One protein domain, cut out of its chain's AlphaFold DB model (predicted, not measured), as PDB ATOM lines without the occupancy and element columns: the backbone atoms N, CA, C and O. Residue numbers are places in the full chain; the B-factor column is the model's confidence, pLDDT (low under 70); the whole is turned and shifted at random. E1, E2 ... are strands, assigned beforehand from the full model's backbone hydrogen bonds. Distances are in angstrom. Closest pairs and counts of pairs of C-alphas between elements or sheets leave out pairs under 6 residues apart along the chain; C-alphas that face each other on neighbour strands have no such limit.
ATOM      1  N   CYS A 120     279.343 374.790 397.865       68.44
ATOM      2  CA  CYS A 120     278.592 375.135 396.678       68.44
ATOM      3  C   CYS A 120     279.505 375.244 395.462       68.44
ATOM      4  O   CYS A 120     280.706 375.507 395.544       68.44
ATOM      5  N   VAL A 121     278.897 374.979 394.318       72.06
ATOM      6  CA  VAL A 121     279.458 375.238 393.002       72.06
ATOM      7  C   VAL A 121     278.613 376.313 392.363       72.06
ATOM      8  O   VAL A 121     277.391 376.301 392.505       72.06
ATOM      9  N   TYR A 122     279.240 377.232 391.645       74.31
ATOM     10  CA  TYR A 122     278.514 378.167 390.808       74.31
ATOM     11  C   TYR A 122     279.086 378.234 389.408       74.31
ATOM     12  O   TYR A 122     280.282 378.105 389.175       74.31
ATOM     13  N   PHE A 123     278.172 378.444 388.477       76.56
ATOM     14  CA  PHE A 123     278.429 378.611 387.066       76.56
ATOM     15  C   PHE A 123     278.403 380.110 386.773       76.56
ATOM     16  O   PHE A 123     277.347 380.734 386.905       76.56
ATOM     17  N   ASP A 124     279.548 380.682 386.403       78.94
ATOM     18  CA  ASP A 124     279.641 382.035 385.851       78.94
ATOM     19  C   ASP A 124     279.375 381.955 384.346       78.94
ATOM     20  O   ASP A 124     280.138 381.333 383.603       78.94
ATOM     21  N   ARG A 125     278.253 382.524 383.902       74.75
ATOM     22  CA  ARG A 125     277.842 382.517 382.491       74.75
ATOM     23  C   ARG A 125     278.594 383.538 381.644       74.75
ATOM     24  O   ARG A 125     278.700 383.337 380.441       74.75
ATOM     25  N   GLU A 126     279.094 384.617 382.239       79.62
ATOM     26  CA  GLU A 126     279.859 385.633 381.505       79.62
ATOM     27  C   GLU A 126     281.253 385.100 381.186       79.62
ATOM     28  O   GLU A 126     281.714 385.192 380.053       79.62
ATOM     29  N   LYS A 127     281.894 384.476 382.179       81.06
ATOM     30  CA  LYS A 127     283.246 383.927 382.033       81.06
ATOM     31  C   LYS A 127     283.288 382.496 381.506       81.06
ATOM     32  O   LYS A 127     284.370 382.024 381.193       81.06
ATOM     33  N   GLN A 128     282.141 381.813 381.425       81.19
ATOM     34  CA  GLN A 128     282.039 380.390 381.060       81.19
ATOM     35  C   GLN A 128     282.902 379.482 381.961       81.19
ATOM     36  O   GLN A 128     283.503 378.507 381.506       81.19
ATOM     37  N   LYS A 129     282.941 379.801 383.266       84.75
ATOM     38  CA  LYS A 129     283.737 379.094 384.284       84.75
ATOM     39  C   LYS A 129     282.889 378.562 385.427       84.75
ATOM     40  O   LYS A 129     281.925 379.196 385.860       84.75
ATOM     41  N   VAL A 130     283.251 377.383 385.912       80.81
ATOM     42  CA  VAL A 130     282.663 376.739 387.085       80.81
ATOM     43  C   VAL A 130     283.596 376.936 388.265       80.81
ATOM     44  O   VAL A 130     284.733 376.474 388.239       80.81
ATOM     45  N   SER A 131     283.094 377.577 389.312       81.12
ATOM     46  CA  SER A 131     283.846 377.822 390.536       81.12
ATOM     47  C   SER A 131     283.338 376.960 391.683       81.12
ATOM     48  O   SER A 131     282.132 376.764 391.854       81.12
ATOM     49  N   PHE A 132     284.265 376.478 392.503       77.19
ATOM     50  CA  PHE A 132     284.010 375.675 393.693       77.19
ATOM     51  C   PHE A 132     284.381 376.484 394.937       77.19
ATOM     52  O   PHE A 132     285.511 376.947 395.060       77.19
ATOM     53  N   THR A 133     283.469 376.606 395.905       72.81
ATOM     54  CA  THR A 133     283.767 377.290 397.184       72.81
ATOM     55  C   THR A 133     284.624 376.468 398.143       72.81
ATOM     56  O   THR A 133     285.008 376.943 399.213       72.81
ATOM     57  N   ILE A 134     284.905 375.218 397.781       75.69
ATOM     58  CA  ILE A 134     285.798 374.323 398.506       75.69
ATOM     59  C   ILE A 134     287.212 374.564 397.991       75.69
ATOM     60  O   ILE A 134     287.424 374.647 396.784       75.69
ATOM     61  N   ASP A 135     288.181 374.615 398.899       76.44
ATOM     62  CA  ASP A 135     289.583 374.693 398.505       76.44
ATOM     63  C   ASP A 135     290.021 373.361 397.870       76.44
ATOM     64  O   ASP A 135     289.972 372.291 398.498       76.44
ATOM     65  N   ILE A 136     290.383 373.420 396.588       78.69
ATOM     66  CA  ILE A 136     290.797 372.270 395.786       78.69
ATOM     67  C   ILE A 136     292.325 372.319 395.655       78.69
ATOM     68  O   ILE A 136     292.857 373.300 395.137       78.69
ATOM     69  N   PRO A 137     293.057 371.285 396.102       74.69
ATOM     70  CA  PRO A 137     294.507 371.243 395.952       74.69
ATOM     71  C   PRO A 137     294.900 371.213 394.468       74.69
ATOM     72  O   PRO A 137     294.171 370.667 393.644       74.69
ATOM     73  N   HIS A 138     296.060 371.793 394.141       77.19
ATOM     74  CA  HIS A 138     296.619 371.895 392.776       77.19
ATOM     75  C   HIS A 138     295.837 372.780 391.796       77.19
ATOM     76  O   HIS A 138     296.128 372.800 390.602       77.19
ATOM     77  N   CYS A 139     294.854 373.511 392.299       79.81
ATOM     78  CA  CYS A 139     294.123 374.515 391.552       79.81
ATOM     79  C   CYS A 139     295.021 375.723 391.259       79.81
ATOM     80  O   CYS A 139     295.528 376.376 392.175       79.81
ATOM     81  N   THR A 140     295.237 375.986 389.973       78.56
ATOM     82  CA  THR A 140     296.096 377.069 389.477       78.56
ATOM     83  C   THR A 140     295.321 378.355 389.225       78.56
ATOM     84  O   THR A 140     295.886 379.435 389.370       78.56
ATOM     85  N   GLU A 141     294.039 378.252 388.871       83.62
ATOM     86  CA  GLU A 141     293.206 379.401 388.538       83.62
ATOM     87  C   GLU A 141     292.169 379.678 389.631       83.62
ATOM     88  O   GLU A 141     291.478 378.778 390.120       83.62
ATOM     89  N   ARG A 142     292.082 380.948 390.037       84.19
ATOM     90  CA  ARG A 142     291.117 381.432 391.023       84.19
ATOM     91  C   ARG A 142     290.298 382.564 390.431       84.19
ATOM     92  O   ARG A 142     290.794 383.359 389.638       84.19
ATOM     93  N   ASP A 143     289.039 382.632 390.825       80.38
ATOM     94  CA  ASP A 143     288.143 383.688 390.379       80.38
ATOM     95  C   ASP A 143     288.249 384.974 391.214       80.38
ATOM     96  O   ASP A 143     289.065 385.095 392.127       80.38
ATOM     97  N   GLU A 144     287.381 385.941 390.905       78.81
ATOM     98  CA  GLU A 144     287.279 387.245 391.585       78.81
ATOM     99  C   GLU A 144     286.994 387.124 393.092       78.81
ATOM    100  O   GLU A 144     287.207 388.074 393.842       78.81
ATOM    101  N   PHE A 145     286.521 385.961 393.543       72.62
ATOM    102  CA  PHE A 145     286.198 385.666 394.933       72.62
ATOM    103  C   PHE A 145     287.267 384.793 395.609       72.62
ATOM    104  O   PHE A 145     287.093 384.395 396.763       72.62
ATOM    105  N   GLY A 146     288.370 384.490 394.913       75.94
ATOM    106  CA  GLY A 146     289.460 383.644 395.395       75.94
ATOM    107  C   GLY A 146     289.126 382.149 395.423       75.94
ATOM    108  O   GLY A 146     289.881 381.375 396.021       75.94
ATOM    109  N   ASN A 147     288.017 381.738 394.803       82.88
ATOM    110  CA  ASN A 147     287.580 380.348 394.719       82.88
ATOM    111  C   ASN A 147     288.209 379.663 393.507       82.88
ATOM    112  O   ASN A 147     288.462 380.300 392.487       82.88
ATOM    113  N   CYS A 148     288.429 378.356 393.611       84.38
ATOM    114  CA  CYS A 148     288.982 377.572 392.515       84.38
ATOM    115  C   CYS A 148     288.018 377.487 391.346       84.38
ATOM    116  O   CYS A 148     286.873 377.068 391.536       84.38
ATOM    117  N   CYS A 149     288.487 377.859 390.159       85.62
ATOM    118  CA  CYS A 149     287.679 377.899 388.951       85.62
ATOM    119  C   CYS A 149     288.272 377.028 387.841       85.62
ATOM    120  O   CYS A 149     289.479 376.816 387.767       85.62
ATOM    121  N   PHE A 150     287.381 376.501 387.008       86.06
ATOM    122  CA  PHE A 150     287.692 375.656 385.858       86.06
ATOM    123  C   PHE A 150     286.802 376.055 384.688       86.06
ATOM    124  O   PHE A 150     285.688 376.553 384.898       86.06
ATOM    125  N   ASP A 151     287.242 375.803 383.463       85.06
ATOM    126  CA  ASP A 151     286.418 376.076 382.289       85.06
ATOM    127  C   ASP A 151     285.247 375.088 382.195       85.06
ATOM    128  O   ASP A 151     285.332 373.931 382.613       85.06
ATOM    129  N   TYR A 152     284.124 375.513 381.606       80.81
ATOM    130  CA  TYR A 152     282.971 374.622 381.385       80.81
ATOM    131  C   TYR A 152     283.353 373.354 380.611       80.81
ATOM    132  O   TYR A 152     282.805 372.280 380.867       80.81
ATOM    133  N   SER A 153     284.305 373.472 379.684       78.62
ATOM    134  CA  SER A 153     284.830 372.367 378.883       78.62
ATOM    135  C   SER A 153     285.581 371.328 379.718       78.62
ATOM    136  O   SER A 153     285.697 370.188 379.280       78.62
ATOM    137  N   GLU A 154     286.061 371.669 380.910       82.62
ATOM    138  CA  GLU A 154     286.813 370.783 381.805       82.62
ATOM    139  C   GLU A 154     285.915 370.085 382.829       82.62
ATOM    140  O   GLU A 154     286.345 369.172 383.537       82.62
ATOM    141  N   ILE A 155     284.640 370.464 382.881       81.75
ATOM    142  CA  ILE A 155     283.650 369.897 383.787       81.75
ATOM    143  C   ILE A 155     282.854 368.791 383.093       81.75
ATOM    144  O   ILE A 155     282.486 368.858 381.921       81.75
ATOM    145  N   ASN A 156     282.588 367.733 383.846       78.31
ATOM    146  CA  ASN A 156     281.717 366.632 383.485       78.31
ATOM    147  C   ASN A 156     280.440 366.707 384.329       78.31
ATOM    148  O   ASN A 156     280.503 366.827 385.556       78.31
ATOM    149  N   LEU A 157     279.289 366.617 383.668       74.00
ATOM    150  CA  LEU A 157     277.983 366.528 384.305       74.00
ATOM    151  C   LEU A 157     277.437 365.120 384.078       74.00
ATOM    152  O   LEU A 157     277.194 364.721 382.941       74.00
ATOM    153  N   ARG A 158     277.232 364.364 385.155       72.62
ATOM    154  CA  ARG A 158     276.668 363.010 385.085       72.62
ATOM    155  C   ARG A 158     275.454 362.909 385.985       72.62
ATOM    156  O   ARG A 158     275.514 363.326 387.134       72.62
ATOM    157  N   TYR A 159     274.377 362.313 385.496       69.62
ATOM    158  CA  TYR A 159     273.253 361.946 386.352       69.62
ATOM    159  C   TYR A 159     273.537 360.580 386.963       69.62
ATOM    160  O   TYR A 159     273.765 359.613 386.239       69.62
ATOM    161  N   GLN A 160     273.547 360.499 388.289       66.88
ATOM    162  CA  GLN A 160     273.697 359.232 388.994       66.88
ATOM    163  C   GLN A 160     272.467 358.984 389.858       66.88
ATOM    164  O   GLN A 160     271.930 359.904 390.475       66.88
ATOM    165  N   ARG A 161     272.030 357.722 389.899       65.75
ATOM    166  CA  ARG A 161     271.022 357.273 390.854       65.75
ATOM    167  C   ARG A 161     271.638 357.337 392.250       65.75
ATOM    168  O   ARG A 161     272.628 356.660 392.516       65.75
ATOM    169  N   VAL A 162     271.076 358.170 393.110       63.53
ATOM    170  CA  VAL A 162     271.487 358.345 394.500       63.53
ATOM    171  C   VAL A 162     270.327 357.914 395.379       63.53
ATOM    172  O   VAL A 162     269.186 358.327 395.177       63.53
ATOM    173  N   THR A 163     270.616 357.060 396.350       58.50
ATOM    174  CA  THR A 163     269.654 356.719 397.393       58.50
ATOM    175  C   THR A 163     269.569 357.901 398.345       58.50
ATOM    176  O   THR A 163     270.578 358.317 398.910       58.50
ATOM    177  N   THR A 164     268.390 358.496 398.470       55.75
ATOM    178  CA  THR A 164     268.156 359.569 399.432       55.75
ATOM    179  C   THR A 164     268.051 358.989 400.837       55.75
ATOM    180  O   THR A 164     267.470 357.919 401.025       55.75
ATOM    181  N   ASP A 165     268.527 359.738 401.832       52.44
ATOM    182  CA  ASP A 165     268.417 359.378 403.255       52.44
ATOM    183  C   ASP A 165     266.954 359.293 403.745       52.44
ATOM    184  O   ASP A 165     266.682 358.828 404.850       52.44
ATOM    185  N   GLN A 166     265.989 359.734 402.930       47.38
ATOM    186  CA  GLN A 166     264.561 359.596 403.196       47.38
ATOM    187  C   GLN A 166     264.052 358.251 402.660       47.38
ATOM    188  O   GLN A 166     263.798 358.087 401.470       47.38
ATOM    189  N   TYR A 167     263.891 357.283 403.567       45.75
ATOM    190  CA  TYR A 167     263.190 356.011 403.329       45.75
ATOM    191  C   TYR A 167     263.752 355.121 402.204       45.75
ATOM    192  O   TYR A 167     263.039 354.274 401.673       45.75
ATOM    193  N   GLY A 168     265.024 355.286 401.827       53.31
ATOM    194  CA  GLY A 168     265.638 354.478 400.768       53.31
ATOM    195  C   GLY A 168     265.098 354.778 399.365       53.31
ATOM    196  O   GLY A 168     265.345 354.003 398.438       53.31
ATOM    197  N   ALA A 169     264.376 355.891 399.188       55.06
ATOM    198  CA  ALA A 169     263.939 356.342 397.874       55.06
ATOM    199  C   ALA A 169     265.158 356.635 396.989       55.06
ATOM    200  O   ALA A 169     266.193 357.114 397.456       55.06
ATOM    201  N   THR A 170     265.059 356.310 395.704       58.12
ATOM    202  CA  THR A 170     266.156 356.526 394.761       58.12
ATOM    203  C   THR A 170     265.831 357.673 393.830       58.12
ATOM    204  O   THR A 170     264.898 357.553 393.039       58.12
ATOM    205  N   THR A 171     266.660 358.710 393.867       63.25
ATOM    206  CA  THR A 171     266.556 359.868 392.984       63.25
ATOM    207  C   THR A 171     267.687 359.908 391.970       63.25
ATOM    208  O   THR A 171     268.728 359.281 392.161       63.25
ATOM    209  N   TYR A 172     267.517 360.665 390.890       62.88
ATOM    210  CA  TYR A 172     268.606 360.994 389.974       62.88
ATOM    211  C   TYR A 172     269.167 362.366 390.331       62.88
ATOM    212  O   TYR A 172     268.520 363.392 390.130       62.88
ATOM    213  N   ALA A 173     270.398 362.386 390.839       63.69
ATOM    214  CA  ALA A 173     271.097 363.612 391.195       63.69
ATOM    215  C   ALA A 173     272.178 363.936 390.148       63.69
ATOM    216  O   ALA A 173     272.952 363.045 389.770       63.69
ATOM    217  N   PRO A 174     272.277 365.192 389.673       66.31
ATOM    218  CA  PRO A 174     273.394 365.616 388.855       66.31
ATOM    219  C   PRO A 174     274.653 365.723 389.721       66.31
ATOM    220  O   PRO A 174     274.702 366.426 390.734       66.31
ATOM    221  N   ILE A 175     275.689 365.020 389.289       71.31
ATOM    222  CA  ILE A 175     277.046 365.089 389.805       71.31
ATOM    223  C   ILE A 175     277.840 365.982 388.866       71.31
ATOM    224  O   ILE A 175     277.994 365.683 387.681       71.31
ATOM    225  N   ILE A 176     278.346 367.074 389.422       75.62
ATOM    226  CA  ILE A 176     279.260 367.995 388.764       75.62
ATOM    227  C   ILE A 176     280.661 367.609 389.221       75.62
ATOM    228  O   ILE A 176     280.952 367.653 390.420       75.62
ATOM    229  N   SER A 177     281.526 367.212 388.295       79.56
ATOM    230  CA  SER A 177     282.908 366.863 388.613       79.56
ATOM    231  C   SER A 177     283.886 367.363 387.568       79.56
ATOM    232  O   SER A 177     283.540 367.441 386.396       79.56
ATOM    233  N   HIS A 178     285.131 367.615 387.953       84.12
ATOM    234  CA  HIS A 178     286.200 367.825 386.978       84.12
ATOM    235  C   HIS A 178     286.413 366.562 386.117       84.12
ATOM    236  O   HIS A 178     286.275 365.439 386.613       84.12
ATOM    237  N   LYS A 179     286.726 366.721 384.822       84.25
ATOM    238  CA  LYS A 179     287.018 365.606 383.898       84.25
ATOM    239  C   LYS A 179     288.219 364.794 384.371       84.25
ATOM    240  O   LYS A 179     288.189 363.567 384.343       84.25
ATOM    241  N   ASP A 180     289.228 365.498 384.863       82.00
ATOM    242  CA  ASP A 180     290.459 364.932 385.400       82.00
ATOM    243  C   ASP A 180     290.338 364.675 386.915       82.00
ATOM    244  O   ASP A 180     290.887 365.389 387.758       82.00
ATOM    245  N   GLY A 181     289.499 363.699 387.271       72.88
ATOM    246  CA  GLY A 181     289.121 363.420 388.662       72.88
ATOM    247  C   GLY A 181     290.252 362.874 389.542       72.88
ATOM    248  O   GLY A 181     290.154 362.965 390.762       72.88
ATOM    249  N   GLN A 182     291.326 362.336 388.950       76.19
ATOM    250  CA  GLN A 182     292.509 361.893 389.701       76.19
ATOM    251  C   GLN A 182     293.340 363.078 390.194       76.19
ATOM    252  O   GLN A 182     293.793 363.084 391.337       76.19
ATOM    253  N   LYS A 183     293.495 364.104 389.351       77.94
ATOM    254  CA  LYS A 183     294.213 365.334 389.690       77.94
ATOM    255  C   LYS A 183     293.411 366.215 390.649       77.94
ATOM    256  O   LYS A 183     293.980 366.823 391.553       77.94
ATOM    257  N   PHE A 184     292.085 366.237 390.493       78.56
ATOM    258  CA  PHE A 184     291.184 367.073 391.289       78.56
ATOM    259  C   PHE A 184     290.073 366.261 391.980       78.56
ATOM    260  O   PHE A 184     288.886 366.455 391.701       78.56
ATOM    261  N   PRO A 185     290.408 365.385 392.945       74.88
ATOM    262  CA  PRO A 185     289.431 364.498 393.585       74.88
ATOM    263  C   PRO A 185     288.387 365.253 394.422       74.88
ATOM    264  O   PRO A 185     287.265 364.781 394.601       74.88
ATOM    265  N   LYS A 186     288.737 366.448 394.921       76.44
ATOM    266  CA  LYS A 186     287.829 367.320 395.687       76.44
ATOM    267  C   LYS A 186     286.904 368.170 394.806       76.44
ATOM    268  O   LYS A 186     285.945 368.734 395.325       76.44
ATOM    269  N   ALA A 187     287.144 368.233 393.495       76.88
ATOM    270  CA  ALA A 187     286.313 368.955 392.532       76.88
ATOM    271  C   ALA A 187     285.102 368.110 392.104       76.88
ATOM    272  O   ALA A 187     284.877 367.883 390.918       76.88
ATOM    273  N   LYS A 188     284.351 367.580 393.076       77.56
ATOM    274  CA  LYS A 188     283.163 366.748 392.853       77.56
ATOM    275  C   LYS A 188     282.061 367.164 393.817       77.56
ATOM    276  O   LYS A 188     282.228 367.075 395.031       77.56
ATOM    277  N   ILE A 189     280.923 367.581 393.270       70.12
ATOM    278  CA  ILE A 189     279.720 367.908 394.031       70.12
ATOM    279  C   ILE A 189     278.532 367.143 393.460       70.12
ATOM    280  O   ILE A 189     278.219 367.239 392.276       70.12
ATOM    281  N   THR A 190     277.833 366.430 394.337       66.31
ATOM    282  CA  THR A 190     276.488 365.927 394.066       66.31
ATOM    283  C   THR A 190     275.501 367.012 394.470       66.31
ATOM    284  O   THR A 190     275.416 367.367 395.651       66.31
ATOM    285  N   ALA A 191     274.794 367.575 393.494       62.28
ATOM    286  CA  ALA A 191     273.726 368.522 393.767       62.28
ATOM    287  C   ALA A 191     272.471 367.743 394.171       62.28
ATOM    288  O   ALA A 191     272.081 366.788 393.500       62.28
ATOM    289  N   ILE A 192     271.843 368.135 395.277       55.75
ATOM    290  CA  ILE A 192     270.607 367.489 395.721       55.75
ATOM    291  C   ILE A 192     269.448 368.061 394.908       55.75
ATOM    292  O   ILE A 192     269.159 369.254 394.994       55.75
ATOM    293  N   VAL A 193     268.774 367.206 394.142       49.78
ATOM    294  CA  VAL A 193     267.472 367.517 393.546       49.78
ATOM    295  C   VAL A 193     266.420 367.092 394.560       49.78
ATOM    296  O   VAL A 193     266.359 365.928 394.940       49.78
ATOM    297  N   ASN A 194     265.636 368.042 395.065       44.66
ATOM    298  CA  ASN A 194     264.519 367.718 395.944       44.66
ATOM    299  C   ASN A 194     263.386 367.134 395.082       44.66
ATOM    300  O   ASN A 194     262.905 367.819 394.182       44.66
ATOM    301  N   GLU A 195     262.972 365.891 395.337       38.91
ATOM    302  CA  GLU A 195     261.947 365.183 394.547       38.91
ATOM    303  C   GLU A 195     260.518 365.730 394.726       38.91
ATOM    304  O   GLU A 195     259.597 365.310 394.027       38.91
TER     305      GLU A 195
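This is residues 120 to 195 of the 203 residues of an uncharacterized protein of Pseudoalteromonas piscicida (UniProt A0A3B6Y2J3). Two small three-stranded sheets, E1 E2 E3 and E4 E5 E6, lie partly and loosely face to face with their strands crossed. The long hairpin of E4 and E5 runs on past the first sheet to one end of the long axis, and the loop 133 to 147 lies towards the other end. The printed part has 76 residues with six named strands, E1 to E6 in chain order, and no named helix; each sheet is antiparallel, in the order E1 E2 E3 and E4 E5 E6. The class is all strand, though just 34 of the 76 residues are in named elements. The whole is only just compact, close to loose, with a radius of gyration of the C-alphas of 13.6 A, and it spans 41 by 27 by 20 A.

E1, residues 120 to 124, begins with C-alpha 120 at (278.592, 375.135, 396.678). E2 is residues 129 to 132 and E3 residues 148 to 151. E4, residues 155 to 163, measures 23.6 A and bends by 51 degrees at residue 159. E5, residues 170 to 178, measures 24.3 A. E6, residues 188 to 190, ends with C-alpha 190 at (276.488, 365.927, 394.066).

E1 E2 E3 is a meander, each strand the antiparallel neighbour of the one before, and so is E4 E5 E6. Within hydrogen-bond range are N 122 and O 131 across the neighbours E1 and E2 at 2.9 A, N 130 and O 150 across E2 and E3 at 2.8 A, N 158 and O 175 across E4 and E5 at 2.9 A, and N 176 and O 189 across E5 and E6 at 2.9 A. Between the sheets, the closest C-alphas of E1 and E6 are those of Val 121 and Ile 189, 7.4 A apart. E3 and E4 meet only through their link.

The C-alphas farthest apart, of Thr 140 and Tyr 167, are 41.5 A apart. The printed part has no cut. The link from E2 to E3 is long, with 15 residues. Confidence is under 70 at residue 120, residues 159 to 174 and residues 190 to 195.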